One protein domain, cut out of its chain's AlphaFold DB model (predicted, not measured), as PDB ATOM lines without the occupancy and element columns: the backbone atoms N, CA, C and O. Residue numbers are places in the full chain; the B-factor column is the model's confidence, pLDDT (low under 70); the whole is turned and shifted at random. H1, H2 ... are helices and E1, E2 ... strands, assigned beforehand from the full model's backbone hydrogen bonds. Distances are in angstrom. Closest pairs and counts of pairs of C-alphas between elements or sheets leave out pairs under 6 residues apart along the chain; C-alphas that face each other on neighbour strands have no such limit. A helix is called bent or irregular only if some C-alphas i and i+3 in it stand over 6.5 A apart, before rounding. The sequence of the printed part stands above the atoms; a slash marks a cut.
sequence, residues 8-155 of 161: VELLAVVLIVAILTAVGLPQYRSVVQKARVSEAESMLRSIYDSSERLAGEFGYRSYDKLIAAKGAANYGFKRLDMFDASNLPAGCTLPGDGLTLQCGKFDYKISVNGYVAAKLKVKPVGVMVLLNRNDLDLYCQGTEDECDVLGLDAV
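AT A GLANCE: This is residues 8 to 155 of the 161 residues of an uncharacterized protein of uncultured Elusimicrobia bacterium (UniProt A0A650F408). One very long bent helix, H1, makes the long axis of the domain: residues 8 to 28 stick out free as an arm, and its second arm, H1b, packs slantwise over a strongly twisted sheet of five strands. Short helix H2 packs on the last residues of H1b, and short helix H3 packs on edge strand E5 and on H1b nearer its beginning. The printed part has 148 residues, with three named helices and five named strands in the order H1 H2 E1 E2 E3 E4 E5 H3, of mixed class. The sheet runs E1 E2 E3 E4 E5, all antiparallel. The whole is loose, with a radius of gyration of the C-alphas of 19.6 A and spans of 75 by 32 by 19 A, the free arm adding to the length.

IN THESE COORDINATES: H1, residues 8 to 57, was assigned by its hydrogen bonds as one helix but is bent, with C-alphas 23 and 26 6.5 A apart. Arm H1a, residues 8 to 23, begins at C-alpha 8 (138.103, 201.029, 189.672) and is 23.7 A long. Arm H1b, residues 26 to 57, is 47.1 A long and ends at C-alpha 57 (160.526, 135.333, 213.446). H2 is residues 63 to 70. The strands are E1, residues 100 to 103, E2, residues 106 to 112 and 16.3 A long, E3, residues 115 to 120 and 15.9 A long, E4, residues 128 to 132, and E5, residues 138 to 141. H3, residues 144 to 150, ends at C-alpha 150 (158.040, 164.484, 192.999).

HOW THE PARTS SIT: H1a and H1b stand at a tilt of 35.0 degrees, only just steep, and H1a is not on the sheet. H1b is on the sheet at a height over the sheet of 7.7 A, over E2, E3 and E4, at 35 degrees to E2 on the local plane; its closest C-alphas to E3 are Leu 44 and Val 116, 6.6 A. The strands form a meander, each the antiparallel neighbour of the one before and each such pair a hairpin; within hydrogen-bond range are N 103 and O 106, 2.8 A, N 109 and O 117, 2.8 A, N 118 and O 129, 2.8 A, and N 130 and O 139, 2.8 A. H1b and H3 on one face of the sheet make two layers, helices on one face of a sheet. With residues 51 to 55 alone H1b touches H2, closest at the C-alphas of Ala 55 and Tyr 63, 4.8 A; H2 only grazes the sheet. With residues 30 to 37 alone H1b touches H3, about perpendicular at 86 degrees, closest at the C-alphas of Lys 34 and Leu 150, 5.9 A. Every O i to N i+4 pair is within hydrogen-bond range in H1a and H2, against 27 of 28 in H1b and 2 of 3 in H3.

THE WHOLE: The C-alphas of Val 8 and Gly 59, the two farthest apart, are 76.3 A apart, and the printed part has no cut. The link from H2 to E1, 29 residues, is long; in it residues 92 to 93 pair antiparallel with residues 102 to 103 of E1. Mean pLDDT of the printed part is 83.6, with 13 residues under 70: residues 82 to 86, 96 to 97, 112 and 122 to 126.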
ATOM      1  N   VAL A   8     136.711 201.114 190.132       92.06
ATOM      2  CA  VAL A   8     138.103 201.029 189.672       92.06
ATOM      3  C   VAL A   8     139.001 200.323 190.695       92.06
ATOM      4  O   VAL A   8     139.833 199.514 190.291       92.06
ATOM      5  N   GLU A   9     138.815 200.549 192.003       90.69
ATOM      6  CA  GLU A   9     139.558 199.813 193.043       90.69
ATOM      7  C   GLU A   9     139.292 198.312 192.977       90.69
ATOM      8  O   GLU A   9     140.230 197.517 193.027       90.69
ATOM      9  N   LEU A  10     138.029 197.907 192.823       90.19
ATOM     10  CA  LEU A  10     137.697 196.485 192.722       90.19
ATOM     11  C   LEU A  10     138.286 195.849 191.460       90.19
ATOM     12  O   LEU A  10     138.771 194.721 191.519       90.19
ATOM     13  N   LEU A  11     138.306 196.573 190.340       91.69
ATOM     14  CA  LEU A  11     138.851 196.062 189.083       91.69
ATOM     15  C   LEU A  11     140.367 195.832 189.171       91.69
ATOM     16  O   LEU A  11     140.847 194.768 188.778       91.69
ATOM     17  N   ALA A  12     141.115 196.781 189.742       93.31
ATOM     18  CA  ALA A  12     142.560 196.636 189.924       93.31
ATOM     19  C   ALA A  12     142.911 195.476 190.877       93.31
ATOM     20  O   ALA A  12     143.829 194.706 190.596       93.31
ATOM     21  N   VAL A  13     142.154 195.297 191.967       94.81
ATOM     22  CA  VAL A  13     142.380 194.204 192.928       94.81
ATOM     23  C   VAL A  13     142.132 192.835 192.293       94.81
ATOM     24  O   VAL A  13     142.965 191.939 192.435       94.81
ATOM     25  N   VAL A  14     141.027 192.663 191.561       94.62
ATOM     26  CA  VAL A  14     140.718 191.386 190.893       94.62
ATOM     27  C   VAL A  14     141.774 191.048 189.841       94.62
ATOM     28  O   VAL A  14     142.187 189.892 189.746       94.62
ATOM     29  N   LEU A  15     142.271 192.047 189.106       95.50
ATOM     30  CA  LEU A  15     143.347 191.864 188.133       95.50
ATOM     31  C   LEU A  15     144.646 191.381 188.793       95.50
ATOM     32  O   LEU A  15     145.270 190.442 188.303       95.50
ATOM     33  N   ILE A  16     145.035 191.968 189.928       95.69
ATOM     34  CA  ILE A  16     146.235 191.541 190.660       95.69
ATOM     35  C   ILE A  16     146.063 190.107 191.187       95.69
ATOM     36  O   ILE A  16     146.954 189.275 191.010       95.69
ATOM     37  N   VAL A  17     144.908 189.777 191.780       95.12
ATOM     38  CA  VAL A  17     144.635 188.423 192.294       95.12
ATOM     39  C   VAL A  17     144.616 187.384 191.165       95.12
ATOM     40  O   VAL A  17     145.117 186.275 191.352       95.12
ATOM     41  N   ALA A  18     144.111 187.728 189.977       95.38
ATOM     42  CA  ALA A  18     144.132 186.842 188.811       95.38
ATOM     43  C   ALA A  18     145.564 186.450 188.400       95.38
ATOM     44  O   ALA A  18     145.834 185.278 188.147       95.38
ATOM     45  N   ILE A  19     146.502 187.403 188.401       95.00
ATOM     46  CA  ILE A  19     147.908 187.135 188.057       95.00
ATOM     47  C   ILE A  19     148.575 186.277 189.140       95.00
ATOM     48  O   ILE A  19     149.234 185.285 188.829       95.00
ATOM     49  N   LEU A  20     148.371 186.619 190.419       95.12
ATOM     50  CA  LEU A  20     148.954 185.869 191.539       95.12
ATOM     51  C   LEU A  20     148.457 184.418 191.583       95.12
ATOM     52  O   LEU A  20     149.239 183.496 191.811       95.12
ATOM     53  N   THR A  21     147.161 184.197 191.347       94.19
ATOM     54  CA  THR A  21     146.566 182.852 191.372       94.19
ATOM     55  C   THR A  21     147.009 181.993 190.191       94.19
ATOM     56  O   THR A  21     147.232 180.796 190.382       94.19
ATOM     57  N   ALA A  22     147.209 182.592 189.010       92.44
ATOM     58  CA  ALA A  22     147.693 181.887 187.823       92.44
ATOM     59  C   ALA A  22     149.068 181.230 188.049       92.44
ATOM     60  O   ALA A  22     149.279 180.092 187.635       92.44
ATOM     61  N   VAL A  23     149.977 181.912 188.756       91.94
ATOM     62  CA  VAL A  23     151.321 181.388 189.064       91.94
ATOM     63  C   VAL A  23     151.340 180.573 190.365       91.94
ATOM     64  O   VAL A  23     152.026 179.557 190.453       91.94
ATOM     65  N   GLY A  24     150.564 180.970 191.376       90.69
ATOM     66  CA  GLY A  24     150.607 180.346 192.703       90.69
ATOM     67  C   GLY A  24     149.957 178.962 192.782       90.69
ATOM     68  O   GLY A  24     150.430 178.093 193.517       90.69
ATOM     69  N   LEU A  25     148.885 178.716 192.024       88.00
ATOM     70  CA  LEU A  25     148.144 177.454 192.096       88.00
ATOM     71  C   LEU A  25     148.948 176.205 191.668       88.00
ATOM     72  O   LEU A  25     148.891 175.210 192.400       88.00
ATOM     73  N   PRO A  26     149.682 176.187 190.533       86.75
ATOM     74  CA  PRO A  26     150.477 175.016 190.155       86.75
ATOM     75  C   PRO A  26     151.589 174.728 191.171       86.75
ATOM     76  O   PRO A  26     151.776 173.575 191.564       86.75
ATOM     77  N   GLN A  27     152.253 175.770 191.680       85.75
ATOM     78  CA  GLN A  27     153.295 175.621 192.694       85.75
ATOM     79  C   GLN A  27     152.733 175.010 193.985       85.75
ATOM     80  O   GLN A  27     153.286 174.037 194.496       85.75
ATOM     81  N   TYR A  28     151.589 175.502 194.469       87.62
ATOM     82  CA  TYR A  28     150.933 174.960 195.660       87.62
ATOM     83  C   TYR A  28     150.581 173.469 195.517       87.62
ATOM     84  O   TYR A  28     150.785 172.689 196.447       87.62
ATOM     85  N   ARG A  29     150.101 173.043 194.339       84.19
ATOM     86  CA  ARG A  29     149.766 171.630 194.079       84.19
ATOM     87  C   ARG A  29     150.983 170.712 194.210       84.19
ATOM     88  O   ARG A  29     150.860 169.675 194.859       84.19
ATOM     89  N   SER A  30     152.139 171.115 193.679       83.31
ATOM     90  CA  SER A  30     153.380 170.329 193.783       83.31
ATOM     91  C   SER A  30     153.849 170.157 195.235       83.31
ATOM     92  O   SER A  30     154.226 169.061 195.647       83.31
ATOM     93  N   VAL A  31     153.737 171.207 196.059       87.56
ATOM     94  CA  VAL A  31     154.106 171.162 197.484       87.56
ATOM     95  C   VAL A  31     153.200 170.201 198.252       87.56
ATOM     96  O   VAL A  31     153.680 169.369 199.020       87.56
ATOM     97  N   VAL A  32     151.888 170.260 198.009       87.56
ATOM     98  CA  VAL A  32     150.925 169.341 198.634       87.56
ATOM     99  C   VAL A  32     151.170 167.894 198.196       87.56
ATOM    100  O   VAL A  32     151.000 166.978 198.998       87.56
ATOM    101  N   GLN A  33     151.579 167.663 196.947       83.50
ATOM    102  CA  GLN A  33     151.929 166.326 196.461       83.50
ATOM    103  C   GLN A  33     153.175 165.775 197.159       83.50
ATOM    104  O   GLN A  33     153.118 164.665 197.683       83.50
ATOM    105  N   LYS A  34     154.251 166.564 197.271       85.69
ATOM    106  CA  LYS A  34     155.458 166.166 198.018       85.69
ATOM    107  C   LYS A  34     155.159 165.874 199.490       85.69
ATOM    108  O   LYS A  34     155.630 164.875 200.025       85.69
ATOM    109  N   ALA A  35     154.301 166.676 200.125       87.75
ATOM    110  CA  ALA A  35     153.857 166.422 201.496       87.75
ATOM    111  C   ALA A  35     153.120 165.075 201.637       87.75
ATOM    112  O   ALA A  35     153.314 164.364 202.620       87.75
ATOM    113  N   ARG A  36     152.311 164.685 200.643       85.94
ATOM    114  CA  ARG A  36     151.636 163.374 200.627       85.94
ATOM    115  C   ARG A  36     152.600 162.217 200.400       85.94
ATOM    116  O   ARG A  36     152.389 161.156 200.972       85.94
ATOM    117  N   VAL A  37     153.636 162.403 199.586       87.19
ATOM    118  CA  VAL A  37     154.688 161.389 199.419       87.19
ATOM    119  C   VAL A  37     155.436 161.179 200.732       87.19
ATOM    120  O   VAL A  37     155.624 160.039 201.129       87.19
ATOM    121  N   SER A  38     155.760 162.249 201.459       88.44
ATOM    122  CA  SER A  38     156.370 162.147 202.792       88.44
ATOM    123  C   SER A  38     155.445 161.458 203.816       88.44
ATOM    124  O   SER A  38     155.901 160.638 204.612       88.44
ATOM    125  N   GLU A  39     154.129 161.717 203.758       87.75
ATOM    126  CA  GLU A  39     153.121 160.987 204.553       87.75
ATOM    127  C   GLU A  39     153.131 159.483 204.216       87.75
ATOM    128  O   GLU A  39     153.127 158.647 205.121       87.75
ATOM    129  N   ALA A  40     153.198 159.135 202.926       87.62
ATOM    130  CA  ALA A  40     153.278 157.750 202.471       87.62
ATOM    131  C   ALA A  40     154.594 157.076 202.879       87.62
ATOM    132  O   ALA A  40     154.569 155.925 203.301       87.62
ATOM    133  N   GLU A  41     155.726 157.777 202.788       89.44
ATOM    134  CA  GLU A  41     157.051 157.262 203.147       89.44
ATOM    135  C   GLU A  41     157.098 156.792 204.602       89.44
ATOM    136  O   GLU A  41     157.567 155.691 204.881       89.44
ATOM    137  N   SER A  42     156.565 157.595 205.526       89.75
ATOM    138  CA  SER A  42     156.510 157.241 206.949       89.75
ATOM    139  C   SER A  42     155.774 155.912 207.178       89.75
ATOM    140  O   SER A  42     156.251 155.024 207.897       89.75
ATOM    141  N   MET A  43     154.643 155.725 206.492       87.75
ATOM    142  CA  MET A  43     153.883 154.478 206.557       87.75
ATOM    143  C   MET A  43     154.610 153.322 205.853       87.75
ATOM    144  O   MET A  43     154.662 152.222 206.394       87.75
ATOM    145  N   LEU A  44     155.211 153.560 204.681       89.44
ATOM    146  CA  LEU A  44     155.975 152.563 203.924       89.44
ATOM    147  C   LEU A  44     157.158 152.011 204.727       89.44
ATOM    148  O   LEU A  44     157.368 150.800 204.733       89.44
ATOM    149  N   ARG A  45     157.891 152.868 205.446       90.38
ATOM    150  CA  ARG A  45     158.989 152.450 206.333       90.38
ATOM    151  C   ARG A  45     158.488 151.599 207.497       90.38
ATOM    152  O   ARG A  45     159.041 150.541 207.767       90.38
ATOM    153  N   SER A  46     157.385 152.003 208.123       88.44
ATOM    154  CA  SER A  46     156.779 151.240 209.224       88.44
ATOM    155  C   SER A  46     156.275 149.860 208.756       88.44
ATOM    156  O   SER A  46     156.397 148.844 209.443       88.44
ATOM    157  N   ILE A  47     155.745 149.807 207.532       87.81
ATOM    158  CA  ILE A  47     155.367 148.573 206.845       87.81
ATOM    159  C   ILE A  47     156.592 147.689 206.558       87.81
ATOM    160  O   ILE A  47     156.556 146.483 206.799       87.81
ATOM    161  N   TYR A  48     157.671 148.275 206.042       89.25
ATOM    162  CA  TYR A  48     158.919 147.568 205.787       89.25
ATOM    163  C   TYR A  48     159.460 146.935 207.075       89.25
ATOM    164  O   TYR A  48     159.623 145.715 207.119       89.25
ATOM    165  N   ASP A  49     159.608 147.719 208.143       90.31
ATOM    166  CA  ASP A  49     160.149 147.255 209.423       90.31
ATOM    167  C   ASP A  49     159.330 146.105 210.021       90.31
ATOM    168  O   ASP A  49     159.898 145.102 210.458       90.31
ATOM    169  N   SER A  50     157.997 146.207 210.011       88.56
ATOM    170  CA  SER A  50     157.128 145.120 210.494       88.56
ATOM    171  C   SER A  50     157.268 143.855 209.639       88.56
ATOM    172  O   SER A  50     157.319 142.745 210.171       88.56
ATOM    173  N   SER A  51     157.402 144.000 208.315       87.50
ATOM    174  CA  SER A  51     157.587 142.859 207.413       87.50
ATOM    175  C   SER A  51     158.940 142.163 207.595       87.50
ATOM    176  O   SER A  51     159.005 140.933 207.580       87.50
ATOM    177  N   GLU A  52     160.011 142.918 207.842       88.81
ATOM    178  CA  GLU A  52     161.337 142.351 208.105       88.81
ATOM    179  C   GLU A  52     161.407 141.666 209.478       88.81
ATOM    180  O   GLU A  52     162.010 140.599 209.605       88.81
ATOM    181  N   ARG A  53     160.720 142.201 210.498       89.00
ATOM    182  CA  ARG A  53     160.577 141.523 211.802       89.00
ATOM    183  C   ARG A  53     159.888 140.174 211.659       89.00
ATOM    184  O   ARG A  53     160.408 139.178 212.157       89.00
ATOM    185  N   LEU A  54     158.782 140.128 210.910       88.06
ATOM    186  CA  LEU A  54     158.078 138.882 210.611       88.06
ATOM    187  C   LEU A  54     159.011 137.872 209.926       88.06
ATOM    188  O   LEU A  54     159.021 136.697 210.276       88.06
ATOM    189  N   ALA A  55     159.841 138.313 208.978       89.69
ATOM    190  CA  ALA A  55     160.827 137.439 208.344       89.69
ATOM    191  C   ALA A  55     161.819 136.839 209.349       89.69
ATOM    192  O   ALA A  55     162.083 135.633 209.298       89.69
ATOM    193  N   GLY A  56     162.303 137.655 210.289       90.06
ATOM    194  CA  GLY A  56     163.182 137.225 211.374       90.06
ATOM    195  C   GLY A  56     162.547 136.173 212.287       90.06
ATOM    196  O   GLY A  56     163.206 135.188 212.620       90.06
ATOM    197  N   GLU A  57     161.262 136.313 212.626       89.56
ATOM    198  CA  GLU A  57     160.526 135.333 213.446       89.56
ATOM    199  C   GLU A  57     160.473 133.941 212.803       89.56
ATOM    200  O   GLU A  57     160.575 132.923 213.488       89.56
ATOM    201  N   PHE A  58     160.364 133.884 211.474       88.06
ATOM    202  CA  PHE A  58     160.346 132.632 210.715       88.06
ATOM    203  C   PHE A  58     161.745 132.141 210.298       88.06
ATOM    204  O   PHE A  58     161.851 131.127 209.605       88.06
ATOM    205  N   GLY A  59     162.816 132.828 210.714       90.06
ATOM    206  CA  GLY A  59     164.203 132.447 210.432       90.06
ATOM    207  C   GLY A  59     164.704 132.814 209.029       90.06
ATOM    208  O   GLY A  59     165.664 132.217 208.542       90.06
ATOM    209  N   TYR A  60     164.071 133.781 208.361       89.31
ATOM    210  CA  TYR A  60     164.491 134.284 207.053       89.31
ATOM    211  C   TYR A  60     165.263 135.599 207.192       89.31
ATOM    212  O   TYR A  60     164.986 136.417 208.061       89.31
ATOM    213  N   ARG A  61     166.243 135.814 206.303       87.75
ATOM    214  CA  ARG A  61     167.078 137.033 206.301       87.75
ATOM    215  C   ARG A  61     166.353 138.278 205.798       87.75
ATOM    216  O   ARG A  61     166.822 139.372 206.078       87.75
ATOM    217  N   SER A  62     165.301 138.095 205.009       87.38
ATOM    218  CA  SER A  62     164.462 139.186 204.534       87.38
ATOM    219  C   SER A  62     163.052 138.714 204.227       87.38
ATOM    220  O   SER A  62     162.827 137.523 203.954       87.38
ATOM    221  N   TYR A  63     162.105 139.648 204.230       86.88
ATOM    222  CA  TYR A  63     160.713 139.343 203.912       86.88
ATOM    223  C   TYR A  63     160.550 138.789 202.492       86.88
ATOM    224  O   TYR A  63     159.796 137.836 202.296       86.88
ATOM    225  N   ASP A  64     161.336 139.266 201.520       86.81
ATOM    226  CA  ASP A  64     161.322 138.739 200.146       86.81
ATOM    227  C   ASP A  64     161.671 137.243 200.072       86.81
ATOM    228  O   ASP A  64     161.116 136.491 199.267       86.81
ATOM    229  N   LYS A  65     162.575 136.766 200.937       87.31
ATOM    230  CA  LYS A  65     162.920 135.338 201.006       87.31
ATOM    231  C   LYS A  65     161.831 134.518 201.690       87.31
ATOM    232  O   LYS A  65     161.600 133.380 201.283       87.31
ATOM    233  N   LEU A  66     161.148 135.094 202.679       87.06
ATOM    234  CA  LEU A  66     160.007 134.463 203.339       87.06
ATOM    235  C   LEU A  66     158.866 134.226 202.342       87.06
ATOM    236  O   LEU A  66     158.400 133.094 202.195       87.06
ATOM    237  N   ILE A  67     158.450 135.265 201.614       86.06
ATOM    238  CA  ILE A  67     157.363 135.158 200.630       86.06
ATOM    239  C   ILE A  67     157.729 134.226 199.472       86.06
ATOM    240  O   ILE A  67     156.866 133.482 199.009       86.06
ATOM    241  N   ALA A  68     158.996 134.204 199.042       85.38
ATOM    242  CA  ALA A  68     159.455 133.310 197.985       85.38
ATOM    243  C   ALA A  68     159.409 131.840 198.431       85.38
ATOM    244  O   ALA A  68     159.115 130.959 197.628       85.38
ATOM    245  N   ALA A  69     159.675 131.568 199.713       85.69
ATOM    246  CA  ALA A  69     159.690 130.215 200.259       85.69
ATOM    247  C   ALA A  69     158.313 129.715 200.727       85.69
ATOM    248  O   ALA A  69     158.072 128.507 200.732       85.69
ATOM    249  N   LYS A  70     157.428 130.610 201.181       84.00
ATOM    250  CA  LYS A  70     156.177 130.245 201.868       84.00
ATOM    251  C   LYS A  70     154.903 130.829 201.242       84.00
ATOM    252  O   LYS A  70     153.806 130.453 201.656       84.00
ATOM    253  N   GLY A  71     155.040 131.694 200.238       81.06
ATOM    254  CA  GLY A  71     153.943 132.326 199.507       81.06
ATOM    255  C   GLY A  71     153.360 133.549 200.219       81.06
ATOM    256  O   GLY A  71     153.082 133.519 201.415       81.06
ATOM    257  N   ALA A  72     153.113 134.627 199.471       76.75
ATOM    258  CA  ALA A  72     152.663 135.907 200.027       76.75
ATOM    259  C   ALA A  72     151.288 135.838 200.732       76.75
ATOM    260  O   ALA A  72     151.078 136.527 201.726       76.75
ATOM    261  N   ALA A  73     150.371 134.973 200.279       75.25
ATOM    262  CA  ALA A  73     148.991 134.902 200.782       75.25
ATOM    263  C   ALA A  73     148.877 134.635 202.298       75.25
ATOM    264  O   ALA A  73     147.915 135.057 202.932       75.25
ATOM    265  N   ASN A  74     149.864 133.957 202.891       74.06
ATOM    266  CA  ASN A  74     149.850 133.601 204.312       74.06
ATOM    267  C   ASN A  74     150.648 134.562 205.204       74.06
ATOM    268  O   ASN A  74     150.521 134.471 206.423       74.06
ATOM    269  N   TYR A  75     151.441 135.465 204.612       80.12
ATOM    270  CA  TYR A  75     152.364 136.378 205.305       80.12
ATOM    271  C   TYR A  75     152.104 137.849 204.950       80.12
ATOM    272  O   TYR A  75     152.999 138.680 205.063       80.12
ATOM    273  N   GLY A  76     150.892 138.176 204.494       78.31
ATOM    274  CA  GLY A  76     150.469 139.549 204.221       78.31
ATOM    275  C   GLY A  76     150.201 140.377 205.487       78.31
ATOM    276  O   GLY A  76     150.531 139.966 206.599       78.31
ATOM    277  N   PHE A  77     149.543 141.528 205.326       78.38
ATOM    278  CA  PHE A  77     149.289 142.510 206.391       78.38
ATOM    279  C   PHE A  77     148.659 141.921 207.659       78.38
ATOM    280  O   PHE A  77     149.006 142.338 208.755       78.38
ATOM    281  N   LYS A  78     147.810 140.895 207.532       79.56
ATOM    282  CA  LYS A  78     147.167 140.219 208.672       79.56
ATOM    283  C   LYS A  78     148.154 139.578 209.662       79.56
ATOM    284  O   LYS A  78     147.792 139.329 210.805       79.56
ATOM    285  N   ARG A  79     149.369 139.233 209.223       79.94
ATOM    286  CA  ARG A  79     150.411 138.636 210.078       79.94
ATOM    287  C   ARG A  79     151.369 139.660 210.671       79.94
ATOM    288  O   ARG A  79     152.206 139.275 211.477       79.94
ATOM    289  N   LEU A  80     151.278 140.917 210.260       78.94
ATOM    290  CA  LEU A  80     152.153 141.963 210.761       78.94
ATOM    291  C   LEU A  80     151.597 142.472 212.080       78.94
ATOM    292  O   LEU A  80     150.417 142.808 212.173       78.94
ATOM    293  N   ASP A  81     152.471 142.539 213.076       73.25
ATOM    294  CA  ASP A  81     152.197 143.025 214.431       73.25
ATOM    295  C   ASP A  81     151.470 144.383 214.457       73.25
ATOM    296  O   ASP A  81     150.641 144.638 215.330       73.25
ATOM    297  N   MET A  82     151.736 145.232 213.466       68.19
ATOM    298  CA  MET A  82     151.190 146.582 213.356       68.19
ATOM    299  C   MET A  82     149.797 146.665 212.703       68.19
ATOM    300  O   MET A  82     149.157 147.712 212.781       68.19
ATOM    301  N   PHE A  83     149.306 145.603 212.052       65.81
ATOM    302  CA  PHE A  83     148.100 145.660 211.210       65.81
ATOM    303  C   PHE A  83     147.135 144.491 211.428       65.81
ATOM    304  O   PHE A  83     146.509 144.014 210.481       65.81
ATOM    305  N   ASP A  84     146.959 144.034 212.666       66.75
ATOM    306  CA  ASP A  84     145.794 143.197 212.957       66.75
ATOM    307  C   ASP A  84     144.502 144.018 212.773       66.75
ATOM    308  O   ASP A  84     144.486 145.236 212.978       66.75
ATOM    309  N   ALA A  85     143.399 143.355 212.413       61.31
ATOM    310  CA  ALA A  85     142.084 143.959 212.181       61.31
ATOM    311  C   ALA A  85     141.608 144.852 213.350       61.31
ATOM    312  O   ALA A  85     140.755 145.718 213.169       61.31
ATOM    313  N   SER A  86     142.167 144.641 214.544       66.19
ATOM    314  CA  SER A  86     141.863 145.363 215.778       66.19
ATOM    315  C   SER A  86     142.747 146.591 216.055       66.19
ATOM    316  O   SER A  86     142.360 147.401 216.888       66.19
ATOM    317  N   ASN A  87     143.891 146.752 215.377       71.50
ATOM    318  CA  ASN A  87     144.882 147.814 215.637       71.50
ATOM    319  C   ASN A  87     145.246 148.633 214.386       71.50
ATOM    320  O   ASN A  87     146.275 149.307 214.345       71.50
ATOM    321  N   LEU A  88     144.399 148.596 213.356       74.69
ATOM    322  CA  LEU A  88     144.613 149.378 212.144       74.69
ATOM    323  C   LEU A  88     144.590 150.889 212.430       74.69
ATOM    324  O   LEU A  88     143.735 151.362 213.186       74.69
ATOM    325  N   PRO A  89     145.466 151.672 211.770       73.00
ATOM    326  CA  PRO A  89     145.371 153.123 211.786       73.00
ATOM    327  C   PRO A  89     143.975 153.587 211.352       73.00
ATOM    328  O   PRO A  89     143.336 152.979 210.487       73.00
ATOM    329  N   ALA A  90     143.498 154.685 211.939       74.69
ATOM    330  CA  ALA A  90     142.163 155.205 211.661       74.69
ATOM    331  C   ALA A  90     141.944 155.433 210.151       74.69
ATOM    332  O   ALA A  90     142.727 156.111 209.485       74.69
ATOM    333  N   GLY A  91     140.855 154.875 209.613       79.25
ATOM    334  CA  GLY A  91     140.518 154.987 208.191       79.25
ATOM    335  C   GLY A  91     141.259 154.012 207.273       79.25
ATOM    336  O   GLY A  91     141.217 154.208 206.057       79.25
ATOM    337  N   CYS A  92     141.918 152.991 207.829       82.94
ATOM    338  CA  CYS A  92     142.485 151.876 207.082       82.94
ATOM    339  C   CYS A  92     141.644 150.603 207.230       82.94
ATOM    340  O   CYS A  92     141.176 150.269 208.317       82.94
ATOM    341  N   THR A  93     141.470 149.878 206.131       84.31
ATOM    342  CA  THR A  93     140.779 148.591 206.070       84.31
ATOM    343  C   THR A  93     141.652 147.561 205.365       84.31
ATOM    344  O   THR A  93     142.456 147.885 204.489       84.31
ATOM    345  N   LEU A  94     141.498 146.298 205.757       81.06
ATOM    346  CA  LEU A  94     142.138 145.163 205.102       81.06
ATOM    347  C   LEU A  94     141.090 144.438 204.258       81.06
ATOM    348  O   LEU A  94     140.172 143.837 204.825       81.06
ATOM    349  N   PRO A  95     141.192 144.477 202.922       76.25
ATOM    350  CA  PRO A  95     140.424 143.590 202.064       76.25
ATOM    351  C   PRO A  95     140.757 142.129 202.381       76.25
ATOM    352  O   PRO A  95     141.859 141.810 202.836       76.25
ATOM    353  N   GLY A  96     139.813 141.224 202.109       68.00
ATOM    354  CA  GLY A  96     139.957 139.789 202.391       68.00
ATOM    355  C   GLY A  96     141.169 139.117 201.729       68.00
ATOM    356  O   GLY A  96     141.563 138.037 202.159       68.00
ATOM    357  N   ASP A  97     141.793 139.777 200.750       69.38
ATOM    358  CA  ASP A  97     143.009 139.330 200.068       69.38
ATOM    359  C   ASP A  97     144.253 139.340 200.973       69.38
ATOM    360  O   ASP A  97     145.260 138.717 200.642       69.38
ATOM    361  N   GLY A  98     144.228 140.074 202.096       72.25
ATOM    362  CA  GLY A  98     145.300 140.104 203.103       72.25
ATOM    363  C   GLY A  98     146.636 140.708 202.642       72.25
ATOM    364  O   GLY A  98     147.556 140.834 203.447       72.25
ATOM    365  N   LEU A  99     146.753 141.094 201.372       77.19
ATOM    366  CA  LEU A  99     147.964 141.621 200.727       77.19
ATOM    367  C   LEU A  99     147.907 143.121 200.444       77.19
ATOM    368  O   LEU A  99     148.916 143.713 200.056       77.19
ATOM    369  N   THR A 100     146.734 143.723 200.614       83.06
ATOM    370  CA  THR A 100     146.476 145.143 200.416       83.06
ATOM    371  C   THR A 100     146.008 145.767 201.720       83.06
ATOM    372  O   THR A 100     145.283 145.151 202.497       83.06
ATOM    373  N   LEU A 101     146.417 147.004 201.952       86.25
ATOM    374  CA  LEU A 101     145.939 147.827 203.052       86.25
ATOM    375  C   LEU A 101     145.340 149.089 202.449       86.25
ATOM    376  O   LEU A 101     146.053 149.898 201.861       86.25
ATOM    377  N   GLN A 102     144.029 149.245 202.569       86.81
ATOM    378  CA  GLN A 102     143.309 150.358 201.976       86.81
ATOM    379  C   GLN A 102     143.065 151.434 203.017       86.81
ATOM    380  O   GLN A 102     142.171 151.321 203.845       86.81
ATOM    381  N   CYS A 103     143.830 152.513 202.956       85.19
ATOM    382  CA  CYS A 103     143.616 153.693 203.781       85.19
ATOM    383  C   CYS A 103     142.873 154.778 202.991       85.19
ATOM    384  O   CYS A 103     142.726 154.703 201.767       85.19
ATOM    385  N   GLY A 104     142.389 155.811 203.686       81.81
ATOM    386  CA  GLY A 104     141.588 156.874 203.066       81.81
ATOM    387  C   GLY A 104     142.254 157.527 201.846       81.81
ATOM    388  O   GLY A 104     141.627 157.663 200.798       81.81
ATOM    389  N   LYS A 105     143.539 157.895 201.952       81.19
ATOM    390  CA  LYS A 105     144.290 158.562 200.868       81.19
ATOM    391  C   LYS A 105     145.205 157.629 200.065       81.19
ATOM    392  O   LYS A 105     145.590 157.997 198.956       81.19
ATOM    393  N   PHE A 106     145.557 156.468 200.612       86.38
ATOM    394  CA  PHE A 106     146.594 155.586 200.074       86.38
ATOM    395  C   PHE A 106     146.141 154.130 200.115       86.38
ATOM    396  O   PHE A 106     145.537 153.713 201.100       86.38
ATOM    397  N   ASP A 107     146.468 153.358 199.086       87.62
ATOM    398  CA  ASP A 107     146.483 151.896 199.160       87.62
ATOM    399  C   ASP A 107     147.924 151.417 199.284       87.62
ATOM    400  O   ASP A 107     148.769 151.859 198.515       87.62
ATOM    401  N   TYR A 108     148.207 150.496 200.198       88.06
ATOM    402  CA  TYR A 108     149.535 149.912 200.376       88.06
ATOM    403  C   TYR A 108     149.559 148.436 199.973       88.06
ATOM    404  O   TYR A 108     148.580 147.711 200.164       88.06
ATOM    405  N   LYS A 109     150.696 147.984 199.439       85.06
ATOM    406  CA  LYS A 109     151.003 146.592 199.077       85.06
ATOM    407  C   LYS A 109     152.424 146.242 199.505       85.06
ATOM    408  O   LYS A 109     153.352 146.996 199.243       85.06
ATOM    409  N   ILE A 110     152.596 145.083 200.135       80.19
ATOM    410  CA  ILE A 110     153.838 144.724 200.843       80.19
ATOM    411  C   ILE A 110     154.845 143.909 200.037       80.19
ATOM    412  O   ILE A 110     156.012 143.823 200.411       80.19
ATOM    413  N   SER A 111     154.415 143.308 198.937       73.94
ATOM    414  CA  SER A 111     155.250 142.392 198.172       73.94
ATOM    415  C   SER A 111     154.973 142.556 196.693       73.94
ATOM    416  O   SER A 111     154.065 141.909 196.162       73.94
ATOM    417  N   VAL A 112     155.782 143.375 196.026       65.06
ATOM    418  CA  VAL A 112     155.860 143.369 194.566       65.06
ATOM    419  C   VAL A 112     157.315 143.546 194.152       65.06
ATOM    420  O   VAL A 112     157.889 144.590 194.414       65.06
ATOM    421  N   ASN A 113     157.925 142.529 193.537       73.81
ATOM    422  CA  ASN A 113     159.274 142.593 192.950       73.81
ATOM    423  C   ASN A 113     160.391 143.158 193.865       73.81
ATOM    424  O   ASN A 113     161.310 143.794 193.361       73.81
ATOM    425  N   GLY A 114     160.325 142.947 195.186       80.50
ATOM    426  CA  GLY A 114     161.299 143.502 196.145       80.50
ATOM    427  C   GLY A 114     161.000 144.927 196.625       80.50
ATOM    428  O   GLY A 114     161.843 145.560 197.254       80.50
ATOM    429  N   TYR A 115     159.795 145.434 196.351       84.00
ATOM    430  CA  TYR A 115     159.327 146.750 196.775       84.00
ATOM    431  C   TYR A 115     158.122 146.656 197.716       84.00
ATOM    432  O   TYR A 115     157.310 145.723 197.648       84.00
ATOM    433  N   VAL A 116     157.969 147.691 198.541       88.56
ATOM    434  CA  VAL A 116     156.715 148.038 199.221       88.56
ATOM    435  C   VAL A 116     156.094 149.212 198.469       88.56
ATOM    436  O   VAL A 116     156.743 150.234 198.276       88.56
ATOM    437  N   ALA A 117     154.847 149.079 198.028       88.31
ATOM    438  CA  ALA A 117     154.191 150.066 197.177       88.31
ATOM    439  C   ALA A 117     153.075 150.809 197.920       88.31
ATOM    440  O   ALA A 117     152.294 150.194 198.647       88.31
ATOM    441  N   ALA A 118     152.957 152.113 197.676       89.56
ATOM    442  CA  ALA A 118     151.840 152.961 198.068       89.56
ATOM    443  C   ALA A 118     151.234 153.618 196.823       89.56
ATOM    444  O   ALA A 118     151.912 154.334 196.090       89.56
ATOM    445  N   LYS A 119     149.941 153.420 196.585       85.94
ATOM    446  CA  LYS A 119     149.184 154.083 195.524       85.94
ATOM    447  C   LYS A 119     148.378 155.227 196.098       85.94
ATOM    448  O   LYS A 119     147.569 155.029 197.005       85.94
ATOM    449  N   LEU A 120     148.552 156.417 195.539       83.00
ATOM    450  CA  LEU A 120     147.766 157.578 195.930       83.00
ATOM    451  C   LEU A 120     146.355 157.487 195.322       83.00
ATOM    452  O   LEU A 120     146.191 157.422 194.106       83.00
ATOM    453  N   LYS A 121     145.310 157.524 196.157       76.56
ATOM    454  CA  LYS A 121     143.903 157.561 195.698       76.56
ATOM    455  C   LYS A 121     143.451 158.941 195.228       76.56
ATOM    456  O   LYS A 121     142.342 159.105 194.721       76.56
ATOM    457  N   VAL A 122     144.273 159.963 195.449       68.38
ATOM    458  CA  VAL A 122     143.868 161.354 195.265       68.38
ATOM    459  C   VAL A 122     144.235 161.842 193.865       68.38
ATOM    460  O   VAL A 122     145.403 162.067 193.566       68.38
ATOM    461  N   LYS A 123     143.216 162.071 193.031       59.47
ATOM    462  CA  LYS A 123     143.332 162.718 191.708       59.47
ATOM    463  C   LYS A 123     144.002 164.105 191.820       59.47
ATOM    464  O   LYS A 123     143.798 164.779 192.836       59.47
ATOM    465  N   PRO A 124     144.744 164.589 190.801       54.66
ATOM    466  CA  PRO A 124     144.798 164.094 189.417       54.66
ATOM    467  C   PRO A 124     145.914 163.090 189.099       54.66
ATOM    468  O   PRO A 124     145.846 162.466 188.051       54.66
ATOM    469  N   VAL A 125     146.892 162.910 189.982       58.66
ATOM    470  CA  VAL A 125     148.094 162.119 189.694       58.66
ATOM    471  C   VAL A 125     147.949 160.739 190.327       58.66
ATOM    472  O   VAL A 125     147.927 160.606 191.550       58.66
ATOM    473  N   GLY A 126     147.796 159.717 189.487       64.88
ATOM    474  CA  GLY A 126     147.661 158.312 189.883       64.88
ATOM    475  C   GLY A 126     149.005 157.636 190.154       64.88
ATOM    476  O   GLY A 126     149.157 156.464 189.817       64.88
ATOM    477  N   VAL A 127     149.971 158.370 190.713       77.44
ATOM    478  CA  VAL A 127     151.334 157.880 190.940       77.44
ATOM    479  C   VAL A 127     151.371 156.855 192.058       77.44
ATOM    480  O   VAL A 127     150.696 156.962 193.091       77.44
ATOM    481  N   MET A 128     152.221 155.865 191.834       83.38
ATOM    482  CA  MET A 128     152.613 154.880 192.815       83.38
ATOM    483  C   MET A 128     154.011 155.203 193.329       83.38
ATOM    484  O   MET A 128     154.942 155.380 192.552       83.38
ATOM    485  N   VAL A 129     154.141 155.277 194.646       88.88
ATOM    486  CA  VAL A 129     155.421 155.418 195.336       88.88
ATOM    487  C   VAL A 129     155.876 154.025 195.744       88.88
ATOM    488  O   VAL A 129     155.101 153.260 196.320       88.88
ATOM    489  N   LEU A 130     157.115 153.684 195.433       88.88
ATOM    490  CA  LEU A 130     157.716 152.386 195.694       88.88
ATOM    491  C   LEU A 130     158.903 152.587 196.632       88.88
ATOM    492  O   LEU A 130     159.754 153.423 196.372       88.88
ATOM    493  N   LEU A 131     158.981 151.819 197.708       90.31
ATOM    494  CA  LEU A 131     160.155 151.750 198.572       90.31
ATOM    495  C   LEU A 131     160.925 150.475 198.223       90.31
ATOM    496  O   LEU A 131     160.365 149.381 198.336       90.31
ATOM    497  N   ASN A 132     162.179 150.606 197.792       89.12
ATOM    498  CA  ASN A 132     163.054 149.462 197.523       89.12
ATOM    499  C   ASN A 132     163.527 148.848 198.845       89.12
ATOM    500  O   ASN A 132     164.020 149.554 199.719       89.12
ATOM    501  N   ARG A 133     163.394 147.528 198.998       86.31
ATOM    502  CA  ARG A 133     163.812 146.824 200.221       86.31
ATOM    503  C   ARG A 133     165.329 146.733 200.389       86.31
ATOM    504  O   ARG A 133     165.788 146.593 201.515       86.31
ATOM    505  N   ASN A 134     166.101 146.794 199.301       85.94
ATOM    506  CA  ASN A 134     167.561 146.676 199.363       85.94
ATOM    507  C   ASN A 134     168.220 147.991 199.790       85.94
ATOM    508  O   ASN A 134     169.079 147.982 200.669       85.94
ATOM    509  N   ASP A 135     167.788 149.099 199.185       87.19
ATOM    510  CA  ASP A 135     168.444 150.406 199.332       87.19
ATOM    511  C   ASP A 135     167.643 151.384 200.209       87.19
ATOM    512  O   ASP A 135     168.170 152.402 200.640       87.19
ATOM    513  N   LEU A 136     166.376 151.073 200.524       87.62
ATOM    514  CA  LEU A 136     165.443 151.930 201.280       87.62
ATOM    515  C   LEU A 136     165.181 153.303 200.648       87.62
ATOM    516  O   LEU A 136     164.615 154.192 201.298       87.62
ATOM    517  N   ASP A 137     165.541 153.436 199.377       89.81
ATOM    518  CA  ASP A 137     165.249 154.584 198.541       89.81
ATOM    519  C   ASP A 137     163.833 154.501 197.966       89.81
ATOM    520  O   ASP A 137     163.247 153.422 197.779       89.81
ATOM    521  N   LEU A 138     163.278 155.684 197.709       89.38
ATOM    522  CA  LEU A 138     161.959 155.857 197.128       89.38
ATOM    523  C   LEU A 138     162.053 156.001 195.615       89.38
ATOM    524  O   LEU A 138     162.832 156.788 195.089       89.38
ATOM    525  N   TYR A 139     161.151 155.311 194.941       88.75
ATOM    526  CA  TYR A 139     160.967 155.345 193.507       88.75
ATOM    527  C   TYR A 139     159.529 155.713 193.179       88.75
ATOM    528  O   TYR A 139     158.609 155.567 193.990       88.75
ATOM    529  N   CYS A 140     159.330 156.179 191.960       87.75
ATOM    530  CA  CYS A 140     158.033 156.534 191.430       87.75
ATOM    531  C   CYS A 140     157.676 155.632 190.248       87.75
ATOM    532  O   CYS A 140     158.509 155.267 189.425       87.75
ATOM    533  N   GLN A 141     156.406 155.264 190.165       85.62
ATOM    534  CA  GLN A 141     155.829 154.594 189.016       85.62
ATOM    535  C   GLN A 141     154.611 155.407 188.564       85.62
ATOM    536  O   GLN A 141     153.584 155.468 189.246       85.62
ATOM    537  N   GLY A 142     154.766 156.052 187.413       80.62
ATOM    538  CA  GLY A 142     153.847 157.010 186.798       80.62
ATOM    539  C   GLY A 142     154.427 157.472 185.459       80.62
ATOM    540  O   GLY A 142     155.317 156.807 184.923       80.62
ATOM    541  N   THR A 143     153.949 158.586 184.905       79.38
ATOM    542  CA  THR A 143     154.656 159.209 183.770       79.38
ATOM    543  C   THR A 143     155.949 159.874 184.251       79.38
ATOM    544  O   THR A 143     156.029 160.287 185.408       79.38
ATOM    545  N   GLU A 144     156.960 160.004 183.382       77.31
ATOM    546  CA  GLU A 144     158.233 160.666 183.738       77.31
ATOM    547  C   GLU A 144     157.989 162.069 184.316       77.31
ATOM    548  O   GLU A 144     158.449 162.367 185.415       77.31
ATOM    549  N   ASP A 145     157.120 162.859 183.675       81.25
ATOM    550  CA  ASP A 145     156.735 164.194 184.156       81.25
ATOM    551  C   ASP A 145     156.132 164.189 185.574       81.25
ATOM    552  O   ASP A 145     156.311 165.131 186.349       81.25
ATOM    553  N   GLU A 146     155.375 163.147 185.936       79.75
ATOM    554  CA  GLU A 146     154.764 163.038 187.263       79.75
ATOM    555  C   GLU A 146     155.806 162.688 188.333       79.75
ATOM    556  O   GLU A 146     155.722 163.185 189.460       79.75
ATOM    557  N   CYS A 147     156.791 161.863 187.982       82.88
ATOM    558  CA  CYS A 147     157.887 161.480 188.866       82.88
ATOM    559  C   CYS A 147     158.894 162.623 189.065       82.88
ATOM    560  O   CYS A 147     159.327 162.860 190.197       82.88
ATOM    561  N   ASP A 148     159.150 163.425 188.030       84.19
ATOM    562  CA  ASP A 148     160.004 164.617 188.096       84.19
ATOM    563  C   ASP A 148     159.451 165.680 189.051       84.19
ATOM    564  O   ASP A 148     160.185 166.277 189.843       84.19
ATOM    565  N   VAL A 149     158.129 165.891 189.050       82.62
ATOM    566  CA  VAL A 149     157.476 166.814 189.995       82.62
ATOM    567  C   VAL A 149     157.688 166.371 191.445       82.62
ATOM    568  O   VAL A 149     157.790 167.213 192.345       82.62
ATOM    569  N   LEU A 150     157.778 165.064 191.684       82.25
ATOM    570  CA  LEU A 150     158.040 164.484 192.999       82.25
ATOM    571  C   LEU A 150     159.538 164.432 193.329       82.25
ATOM    572  O   LEU A 150     159.876 164.424 194.511       82.25
ATOM    573  N   GLY A 151     160.411 164.498 192.321       83.69
ATOM    574  CA  GLY A 151     161.859 164.354 192.465       83.69
ATOM    575  C   GLY A 151     162.267 162.921 192.806       83.69
ATOM    576  O   GLY A 151     163.182 162.732 193.601       83.69
ATOM    577  N   LEU A 152     161.534 161.937 192.280       86.06
ATOM    578  CA  LEU A 152     161.776 160.513 192.495       86.06
ATOM    579  C   LEU A 152     162.133 159.844 191.172       86.06
ATOM    580  O   LEU A 152     161.530 160.152 190.146       86.06
ATOM    581  N   ASP A 153     163.034 158.869 191.223       87.19
ATOM    582  CA  ASP A 153     163.431 158.120 190.036       87.19
ATOM    583  C   ASP A 153     162.296 157.207 189.550       87.19
ATOM    584  O   ASP A 153     161.647 156.504 190.335       87.19
ATOM    585  N   ALA A 154     162.052 157.215 188.237       83.50
ATOM    586  CA  ALA A 154     160.999 156.425 187.615       83.50
ATOM    587  C   ALA A 154     161.406 154.949 187.444       83.50
ATOM    588  O   ALA A 154     162.504 154.637 186.982       83.50
ATOM    589  N   VAL A 155     160.494 154.022 187.752       81.56
ATOM    590  CA  VAL A 155     160.679 152.574 187.545       81.56
ATOM    591  C   VAL A 155     159.735 152.070 186.452       81.56
ATOM    592  O   VAL A 155     158.517 152.214 186.538       81.56
TER     593      VAL A 155